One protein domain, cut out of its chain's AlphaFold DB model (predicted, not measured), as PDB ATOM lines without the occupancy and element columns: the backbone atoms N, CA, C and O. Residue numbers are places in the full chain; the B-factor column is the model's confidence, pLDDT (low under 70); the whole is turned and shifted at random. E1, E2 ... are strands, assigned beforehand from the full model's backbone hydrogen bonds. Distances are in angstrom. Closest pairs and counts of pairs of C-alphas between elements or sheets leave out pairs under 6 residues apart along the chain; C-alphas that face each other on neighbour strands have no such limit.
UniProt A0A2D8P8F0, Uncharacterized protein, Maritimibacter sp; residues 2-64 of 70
ATOM      1  N   GLU A   2      14.851  45.631  19.826       61.72
ATOM      2  CA  GLU A   2      15.396  44.431  19.193       61.72
ATOM      3  C   GLU A   2      16.498  44.838  18.197       61.72
ATOM      4  O   GLU A   2      16.348  45.863  17.521       61.72
ATOM      5  N   PRO A   3      17.613  44.096  18.104       66.69
ATOM      6  CA  PRO A   3      18.635  44.362  17.100       66.69
ATOM      7  C   PRO A   3      18.055  44.231  15.684       66.69
ATOM      8  O   PRO A   3      17.292  43.309  15.390       66.69
ATOM      9  N   GLY A   4      18.435  45.153  14.793       77.75
ATOM     10  CA  GLY A   4      18.109  45.061  13.370       77.75
ATOM     11  C   GLY A   4      18.704  43.797  12.744       77.75
ATOM     12  O   GLY A   4      19.681  43.250  13.247       77.75
ATOM     13  N   TYR A   5      18.129  43.319  11.636       89.44
ATOM     14  CA  TYR A   5      18.522  42.044  11.014       89.44
ATOM     15  C   TYR A   5      20.041  41.907  10.806       89.44
ATOM     16  O   TYR A   5      20.613  40.885  11.181       89.44
ATOM     17  N   SER A   6      20.694  42.955  10.296       94.25
ATOM     18  CA  SER A   6      22.133  42.952  10.006       94.25
ATOM     19  C   SER A   6      23.034  43.132  11.232       94.25
ATOM     20  O   SER A   6      24.249  43.024  11.117       94.25
ATOM     21  N   THR A   7      22.472  43.412  12.410       96.56
ATOM     22  CA  THR A   7      23.233  43.618  13.650       96.56
ATOM     23  C   THR A   7      23.027  42.509  14.678       96.56
ATOM     24  O   THR A   7      23.596  42.549  15.771       96.56
ATOM     25  N   ARG A   8      22.234  41.489  14.341       96.69
ATOM     26  CA  ARG A   8      22.064  40.296  15.170       96.69
ATOM     27  C   ARG A   8      23.377  39.520  15.246       96.69
ATOM     28  O   ARG A   8      24.021  39.290  14.228       96.69
ATOM     29  N   THR A   9      23.746  39.064  16.442       97.56
ATOM     30  CA  THR A   9      24.855  38.114  16.612       97.56
ATOM     31  C   THR A   9      24.658  36.904  15.698       97.56
ATOM     32  O   THR A   9      23.565  36.344  15.625       97.56
ATOM     33  N   GLY A  10      25.722  36.524  14.993       97.38
ATOM     34  CA  GLY A  10      25.720  35.454  14.000       97.38
ATOM     35  C   GLY A  10      25.272  35.881  12.601       97.38
ATOM     36  O   GLY A  10      25.366  35.069  11.686       97.38
ATOM     37  N   PHE A  11      24.823  37.127  12.393       98.06
ATOM     38  CA  PHE A  11      24.596  37.645  11.044       98.06
ATOM     39  C   PHE A  11      25.903  37.620  10.245       98.06
ATOM     40  O   PHE A  11      26.941  38.067  10.740       98.06
ATOM     41  N   VAL A  12      25.832  37.118   9.012       98.38
ATOM     42  CA  VAL A  12      26.941  37.100   8.057       98.38
ATOM     43  C   VAL A  12      26.509  37.858   6.813       98.38
ATOM     44  O   VAL A  12      25.451  37.570   6.256       98.38
ATOM     45  N   ASN A  13      27.309  38.830   6.386       98.12
ATOM     46  CA  ASN A  13      27.045  39.554   5.145       98.12
ATOM     47  C   ASN A  13      27.629  38.834   3.911       98.12
ATOM     48  O   ASN A  13      28.437  37.912   4.032       98.12
ATOM     49  N   ASP A  14      27.301  39.322   2.712       98.19
ATOM     50  CA  ASP A  14      27.760  38.773   1.418       98.19
ATOM     51  C   ASP A  14      29.279  38.884   1.174       98.19
ATOM     52  O   ASP A  14      29.785  38.525   0.109       98.19
ATOM     53  N   ARG A  15      30.021  39.465   2.117       98.38
ATOM     54  CA  ARG A  15      31.481  39.601   2.085       98.38
ATOM     55  C   ARG A  15      32.158  38.681   3.102       98.38
ATOM     56  O   ARG A  15      33.381  38.704   3.216       98.38
ATOM     57  N   GLY A  16      31.392  37.857   3.822       98.50
ATOM     58  CA  GLY A  16      31.916  36.918   4.814       98.50
ATOM     59  C   GLY A  16      32.304  37.596   6.128       98.50
ATOM     60  O   GLY A  16      33.274  37.208   6.776       98.50
ATOM     61  N   GLN A  17      31.624  38.675   6.517       98.69
ATOM     62  CA  GLN A  17      31.832  39.298   7.824       98.69
ATOM     63  C   GLN A  17      30.737  38.884   8.787       98.69
ATOM     64  O   GLN A  17      29.557  39.104   8.525       98.69
ATOM     65  N   VAL A  18      31.154  38.322   9.916       98.75
ATOM     66  CA  VAL A  18      30.284  37.805  10.967       98.75
ATOM     67  C   VAL A  18      30.149  38.846  12.068       98.75
ATOM     68  O   VAL A  18      31.157  39.326  12.586       98.75
ATOM     69  N   VAL A  19      28.924  39.167  12.477       98.69
ATOM     70  CA  VAL A  19      28.668  39.943  13.697       98.69
ATOM     71  C   VAL A  19      28.853  39.038  14.913       98.69
ATOM     72  O   VAL A  19      28.090  38.094  15.114       98.69
ATOM     73  N   ILE A  20      29.839  39.342  15.757       98.56
ATOM     74  CA  ILE A  20      30.100  38.604  16.999       98.56
ATOM     75  C   ILE A  20      29.159  39.100  18.102       98.56
ATOM     76  O   ILE A  20      28.438  38.316  18.715       98.56
ATOM     77  N   ARG A  21      29.143  40.412  18.359       98.12
ATOM     78  CA  ARG A  21      28.303  41.033  19.399       98.12
ATOM     79  C   ARG A  21      28.185  42.542  19.219       98.12
ATOM     80  O   ARG A  21      29.056  43.175  18.620       98.12
ATOM     81  N   CYS A  22      27.152  43.125  19.822       97.44
ATOM     82  CA  CYS A  22      27.141  44.554  20.123       97.44
ATOM     83  C   CYS A  22      28.155  44.854  21.238       97.44
ATOM     84  O   CYS A  22      28.332  44.049  22.156       97.44
ATOM     85  N   THR A  23      28.845  45.989  21.158       97.81
ATOM     86  CA  THR A  23      29.836  46.397  22.171       97.81
ATOM     87  C   THR A  23      29.286  47.434  23.146       97.81
ATOM     88  O   THR A  23      29.986  47.819  24.077       97.81
ATOM     89  N   ASP A  24      28.060  47.911  22.911       96.56
ATOM     90  CA  ASP A  24      27.393  49.023  23.602       96.56
ATOM     91  C   ASP A  24      28.113  50.380  23.553       96.56
ATOM     92  O   ASP A  24      27.551  51.390  23.984       96.56
ATOM     93  N   LYS A  25      29.295  50.453  22.935       97.94
ATOM     94  CA  LYS A  25      30.007  51.706  22.693       97.94
ATOM     95  C   LYS A  25      29.367  52.493  21.555       97.94
ATOM     96  O   LYS A  25      28.866  51.932  20.578       97.94
ATOM     97  N   LYS A  26      29.402  53.819  21.695       97.81
ATOM     98  CA  LYS A  26      28.897  54.761  20.694       97.81
ATOM     99  C   LYS A  26      29.746  54.674  19.422       97.81
ATOM    100  O   LYS A  26      30.968  54.736  19.498       97.81
ATOM    101  N   GLY A  27      29.079  54.532  18.281       97.12
ATOM    102  CA  GLY A  27      29.690  54.592  16.959       97.12
ATOM    103  C   GLY A  27      29.920  56.024  16.480       97.12
ATOM    104  O   GLY A  27      29.561  56.998  17.145       97.12
ATOM    105  N   THR A  28      30.521  56.147  15.303       97.31
ATOM    106  CA  THR A  28      30.742  57.444  14.645       97.31
ATOM    107  C   THR A  28      29.497  57.927  13.911       97.31
ATOM    108  O   THR A  28      29.289  59.131  13.769       97.31
ATOM    109  N   ASP A  29      28.650  56.992  13.483       96.25
ATOM    110  CA  ASP A  29      27.425  57.284  12.751       96.25
ATOM    111  C   ASP A  29      26.298  57.732  13.687       96.25
ATOM    112  O   ASP A  29      26.259  57.408  14.880       96.25
ATOM    113  N   HIS A  30      25.337  58.478  13.137       95.00
ATOM    114  CA  HIS A  30      24.248  59.058  13.917       95.00
ATOM    115  C   HIS A  30      23.446  57.984  14.672       95.00
ATOM    116  O   HIS A  30      22.795  57.122  14.078       95.00
ATOM    117  N   MET A  31      23.503  58.060  16.008       94.69
ATOM    118  CA  MET A  31      22.855  57.135  16.951       94.69
ATOM    119  C   MET A  31      23.243  55.655  16.791       94.69
ATOM    120  O   MET A  31      22.547  54.781  17.305       94.69
ATOM    121  N   GLN A  32      24.350  55.350  16.111       96.38
ATOM    122  CA  GLN A  32      24.796  53.970  15.944       96.38
ATOM    123  C   GLN A  32      25.677  53.513  17.107       96.38
ATOM    124  O   GLN A  32      26.309  54.312  17.802       96.38
ATOM    125  N   LYS A  33      25.718  52.195  17.307       97.50
ATOM    126  CA  LYS A  33      26.660  51.512  18.201       97.50
ATOM    127  C   LYS A  33      27.727  50.795  17.385       97.50
ATOM    128  O   LYS A  33      27.482  50.442  16.228       97.50
ATOM    129  N   ILE A  34      28.869  50.542  18.011       98.50
ATOM    130  CA  ILE A  34      29.912  49.698  17.434       98.50
ATOM    131  C   ILE A  34      29.542  48.223  17.646       98.50
ATOM    132  O   ILE A  34      29.060  47.811  18.705       98.50
ATOM    133  N   TYR A  35      29.762  47.424  16.611       98.38
ATOM    134  CA  TYR A  35      29.647  45.975  16.635       98.38
ATOM    135  C   TYR A  35      31.019  45.364  16.397       98.38
ATOM    136  O   TYR A  35      31.749  45.786  15.500       98.38
ATOM    137  N   GLN A  36      31.351  44.360  17.203       98.69
ATOM    138  CA  GLN A  36      32.518  43.526  16.975       98.69
ATOM    139  C   GLN A  36      32.192  42.581  15.817       98.69
ATOM    140  O   GLN A  36      31.252  41.786  15.913       98.69
ATOM    141  N   MET A  37      32.959  42.670  14.736       98.62
ATOM    142  CA  MET A  37      32.850  41.799  13.571       98.62
ATOM    143  C   MET A  37      34.135  40.997  13.369       98.62
ATOM    144  O   MET A  37      35.212  41.435  13.768       98.62
ATOM    145  N   ALA A  38      34.021  39.841  12.720       98.75
ATOM    146  CA  ALA A  38      35.158  39.046  12.271       98.75
ATOM    147  C   ALA A  38      35.038  38.694  10.790       98.75
ATOM    148  O   ALA A  38      33.950  38.403  10.297       98.75
ATOM    149  N   CYS A  39      36.164  38.694  10.080       98.75
ATOM    150  CA  CYS A  39      36.238  38.169   8.722       98.75
ATOM    151  C   CYS A  39      36.363  36.642   8.754       98.75
ATOM    152  O   CYS A  39      37.280  36.116   9.381       98.75
ATOM    153  N   SER A  40      35.486  35.930   8.045       98.56
ATOM    154  CA  SER A  40      35.539  34.468   7.942       98.56
ATOM    155  C   SER A  40      36.679  33.953   7.057       98.56
ATOM    156  O   SER A  40      36.980  32.768   7.104       98.56
ATOM    157  N   GLU A  41      37.302  34.813   6.244       98.31
ATOM    158  CA  GLU A  41      38.402  34.428   5.349       98.31
ATOM    159  C   GLU A  41      39.766  34.512   6.045       98.31
ATOM    160  O   GLU A  41      40.518  33.543   6.046       98.31
ATOM    161  N   CYS A  42      40.098  35.661   6.647       98.38
ATOM    162  CA  CYS A  42      41.414  35.888   7.261       98.38
ATOM    163  C   CYS A  42      41.402  35.916   8.796       98.38
ATOM    164  O   CYS A  42      42.455  36.043   9.411       98.38
ATOM    165  N   GLY A  43      40.226  35.838   9.426       98.31
ATOM    166  CA  GLY A  43      40.081  35.835  10.884       98.31
ATOM    167  C   GLY A  43      40.229  37.200  11.562       98.31
ATOM    168  O   GLY A  43      40.091  37.278  12.780       98.31
ATOM    169  N   ASN A  44      40.489  38.283  10.818       98.56
ATOM    170  CA  ASN A  44      40.657  39.611  11.413       98.56
ATOM    171  C   ASN A  44      39.391  40.061  12.160       98.56
ATOM    172  O   ASN A  44      38.292  39.997  11.603       98.56
ATOM    173  N   VAL A  45      39.562  40.574  13.382       98.69
ATOM    174  CA  VAL A  45      38.478  41.048  14.255       98.69
ATOM    175  C   VAL A  45      38.564  42.561  14.407       98.69
ATOM    176  O   VAL A  45      39.631  43.101  14.679       98.69
ATOM    177  N   TYR A  46      37.445  43.259  14.236       98.75
ATOM    178  CA  TYR A  46      37.424  44.721  14.189       98.75
ATOM    179  C   TYR A  46      36.042  45.296  14.512       98.75
ATOM    180  O   TYR A  46      35.036  44.587  14.479       98.75
ATOM    181  N   GLY A  47      35.990  46.587  14.848       98.56
ATOM    182  CA  GLY A  47      34.742  47.307  15.091       98.56
ATOM    183  C   GLY A  47      34.162  47.908  13.812       98.56
ATOM    184  O   GLY A  47      34.902  48.406  12.963       98.56
ATOM    185  N   ALA A  48      32.837  47.914  13.683       98.44
ATOM    186  CA  ALA A  48      32.113  48.640  12.638       98.44
ATOM    187  C   ALA A  48      30.820  49.250  13.197       98.44
ATOM    188  O   ALA A  48      30.268  48.731  14.170       98.44
ATOM    189  N   ASN A  49      30.315  50.332  12.596       98.19
ATOM    190  CA  ASN A  49      28.998  50.847  12.968       98.19
ATOM    191  C   ASN A  49      27.906  49.837  12.600       98.19
ATOM    192  O   ASN A  49      28.007  49.123  11.599       98.19
ATOM    193  N   GLY A  50      26.825  49.814  13.385       96.94
ATOM    194  CA  GLY A  50      25.643  48.997  13.094       96.94
ATOM    195  C   GLY A  50      25.074  49.229  11.688       96.94
ATOM    196  O   GLY A  50      24.725  48.265  11.007       96.94
ATOM    197  N   SER A  51      25.068  50.485  11.235       96.75
ATOM    198  CA  SER A  51      24.697  50.920   9.880       96.75
ATOM    199  C   SER A  51      25.508  50.236   8.778       96.75
ATOM    200  O   SER A  51      24.947  49.900   7.739       96.75
ATOM    201  N   ASP A  52      26.790  49.953   9.010       97.19
ATOM    202  CA  ASP A  52      27.704  49.439   7.984       97.19
ATOM    203  C   ASP A  52      27.706  47.910   7.874       97.19
ATOM    204  O   ASP A  52      28.141  47.358   6.863       97.19
ATOM    205  N   THR A  53      27.233  47.206   8.909       97.31
ATOM    206  CA  THR A  53      27.341  45.738   9.060       97.31
ATOM    207  C   THR A  53      26.988  44.944   7.795       97.31
ATOM    208  O   THR A  53      27.728  44.044   7.393       97.31
ATOM    209  N   HIS A  54      25.894  45.304   7.123       96.75
ATOM    210  CA  HIS A  54      25.366  44.609   5.946       96.75
ATOM    211  C   HIS A  54      26.242  44.700   4.685       96.75
ATOM    212  O   HIS A  54      26.135  43.842   3.814       96.75
ATOM    213  N   LEU A  55      27.116  45.701   4.584       97.19
ATOM    214  CA  LEU A  55      27.962  45.948   3.407       97.19
ATOM    215  C   LEU A  55      29.451  46.083   3.742       97.19
ATOM    216  O   LEU A  55      30.278  46.340   2.862       97.19
ATOM    217  N   ARG A  56      29.800  45.881   5.016       98.00
ATOM    218  CA  ARG A  56      31.172  45.958   5.502       98.00
ATOM    219  C   ARG A  56      32.062  44.969   4.756       98.00
ATOM    220  O   ARG A  56      31.662  43.833   4.552       98.00
ATOM    221  N   LYS A  57      33.269  45.414   4.400       98.69
ATOM    222  CA  LYS A  57      34.378  44.582   3.905       98.69
ATOM    223  C   LYS A  57      35.460  44.439   4.968       98.69
ATOM    224  O   LYS A  57      35.620  45.351   5.792       98.69
ATOM    225  N   CYS A  58      36.226  43.352   4.910       98.62
ATOM    226  CA  CYS A  58      37.400  43.143   5.753       98.62
ATOM    227  C   CYS A  58      38.504  44.187   5.471       98.62
ATOM    228  O   CYS A  58      38.906  44.331   4.311       98.62
ATOM    229  N   PRO A  59      39.042  44.875   6.501       98.44
ATOM    230  CA  PRO A  59      40.136  45.833   6.329       98.44
ATOM    231  C   PRO A  59      41.427  45.201   5.792       98.44
ATOM    232  O   PRO A  59      42.157  45.827   5.036       98.44
ATOM    233  N   ILE A  60      41.693  43.939   6.146       98.38
ATOM    234  CA  ILE A  60      42.978  43.284   5.870       98.38
ATOM    235  C   ILE A  60      43.025  42.622   4.490       98.38
ATOM    236  O   ILE A  60      44.001  42.792   3.770       98.38
ATOM    237  N   CYS A  61      41.999  41.857   4.102       98.25
ATOM    238  CA  CYS A  61      42.049  41.041   2.877       98.25
ATOM    239  C   CYS A  61      41.101  41.497   1.759       98.25
ATOM    240  O   CYS A  61      41.186  40.978   0.651       98.25
ATOM    241  N   GLN A  62      40.208  42.458   2.017       98.44
ATOM    242  CA  GLN A  62      39.170  42.877   1.060       98.44
ATOM    243  C   GLN A  62      39.187  44.386   0.765       98.44
ATOM    244  O   GLN A  62      38.284  44.893   0.092       98.44
ATOM    245  N   GLY A  63      40.189  45.112   1.278       97.94
ATOM    246  CA  GLY A  63      40.334  46.559   1.094       97.94
ATOM    247  C   GLY A  63      39.222  47.381   1.754       97.94
ATOM    248  O   GLY A  63      38.815  48.410   1.218       97.94
ATOM    249  N   GLY A  64      38.657  46.898   2.866       98.00
ATOM    250  CA  GLY A  64      37.704  47.665   3.667       98.00
ATOM    251  C   GLY A  64      38.375  48.800   4.447       98.00
ATOM    252  O   GLY A  64      39.582  48.788   4.653       98.00
TER     253      GLY A  64
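What this domain is: This is residues 2 to 64 of the 70 residues of an uncharacterized protein of Maritimibacter sp (UniProt A0A2D8P8F0). Little regular structure is here: a small, strongly twisted sheet of three strands, with residues 2 to 16 running beside E1 and residues 50 to 64 folding back over one face. The 63 printed residues hold E1, E2 and E3, 22 residues, as an antiparallel meander, each strand neighbour to the one before; the class is all strand. It is compact, radius of gyration of the C-alphas 10.5 A, spanning 29 by 20 by 16 A.

Where its parts are: Pass residues 2 to 16 and find C-alpha 17 at (31.832, 39.298, 7.824); E1 runs 20.3 A to residue 26, bending by 74 degrees at residue 23. E2, residues 33 to 39, spans 19.0 A. E3, residues 45 to 49, spans 13.7 A to (28.998, 50.847, 12.968).

How they stand to each other: Look at inner strand E2: hairpin partner E1 is antiparallel at 155 degrees, N 18 and O 38 lying 2.8 A apart. E3, also its hairpin partner, is antiparallel at 143 degrees, with N 37 and O 46 at 2.8 A.

The domain as a whole: The C-alphas farthest apart, Glu 2 and Cys 61, are 31.4 A apart. The printed part has no cut; the E1 to E2 link is short, E2 to E3 tight. Residues 2 to 3 have pLDDT under 70.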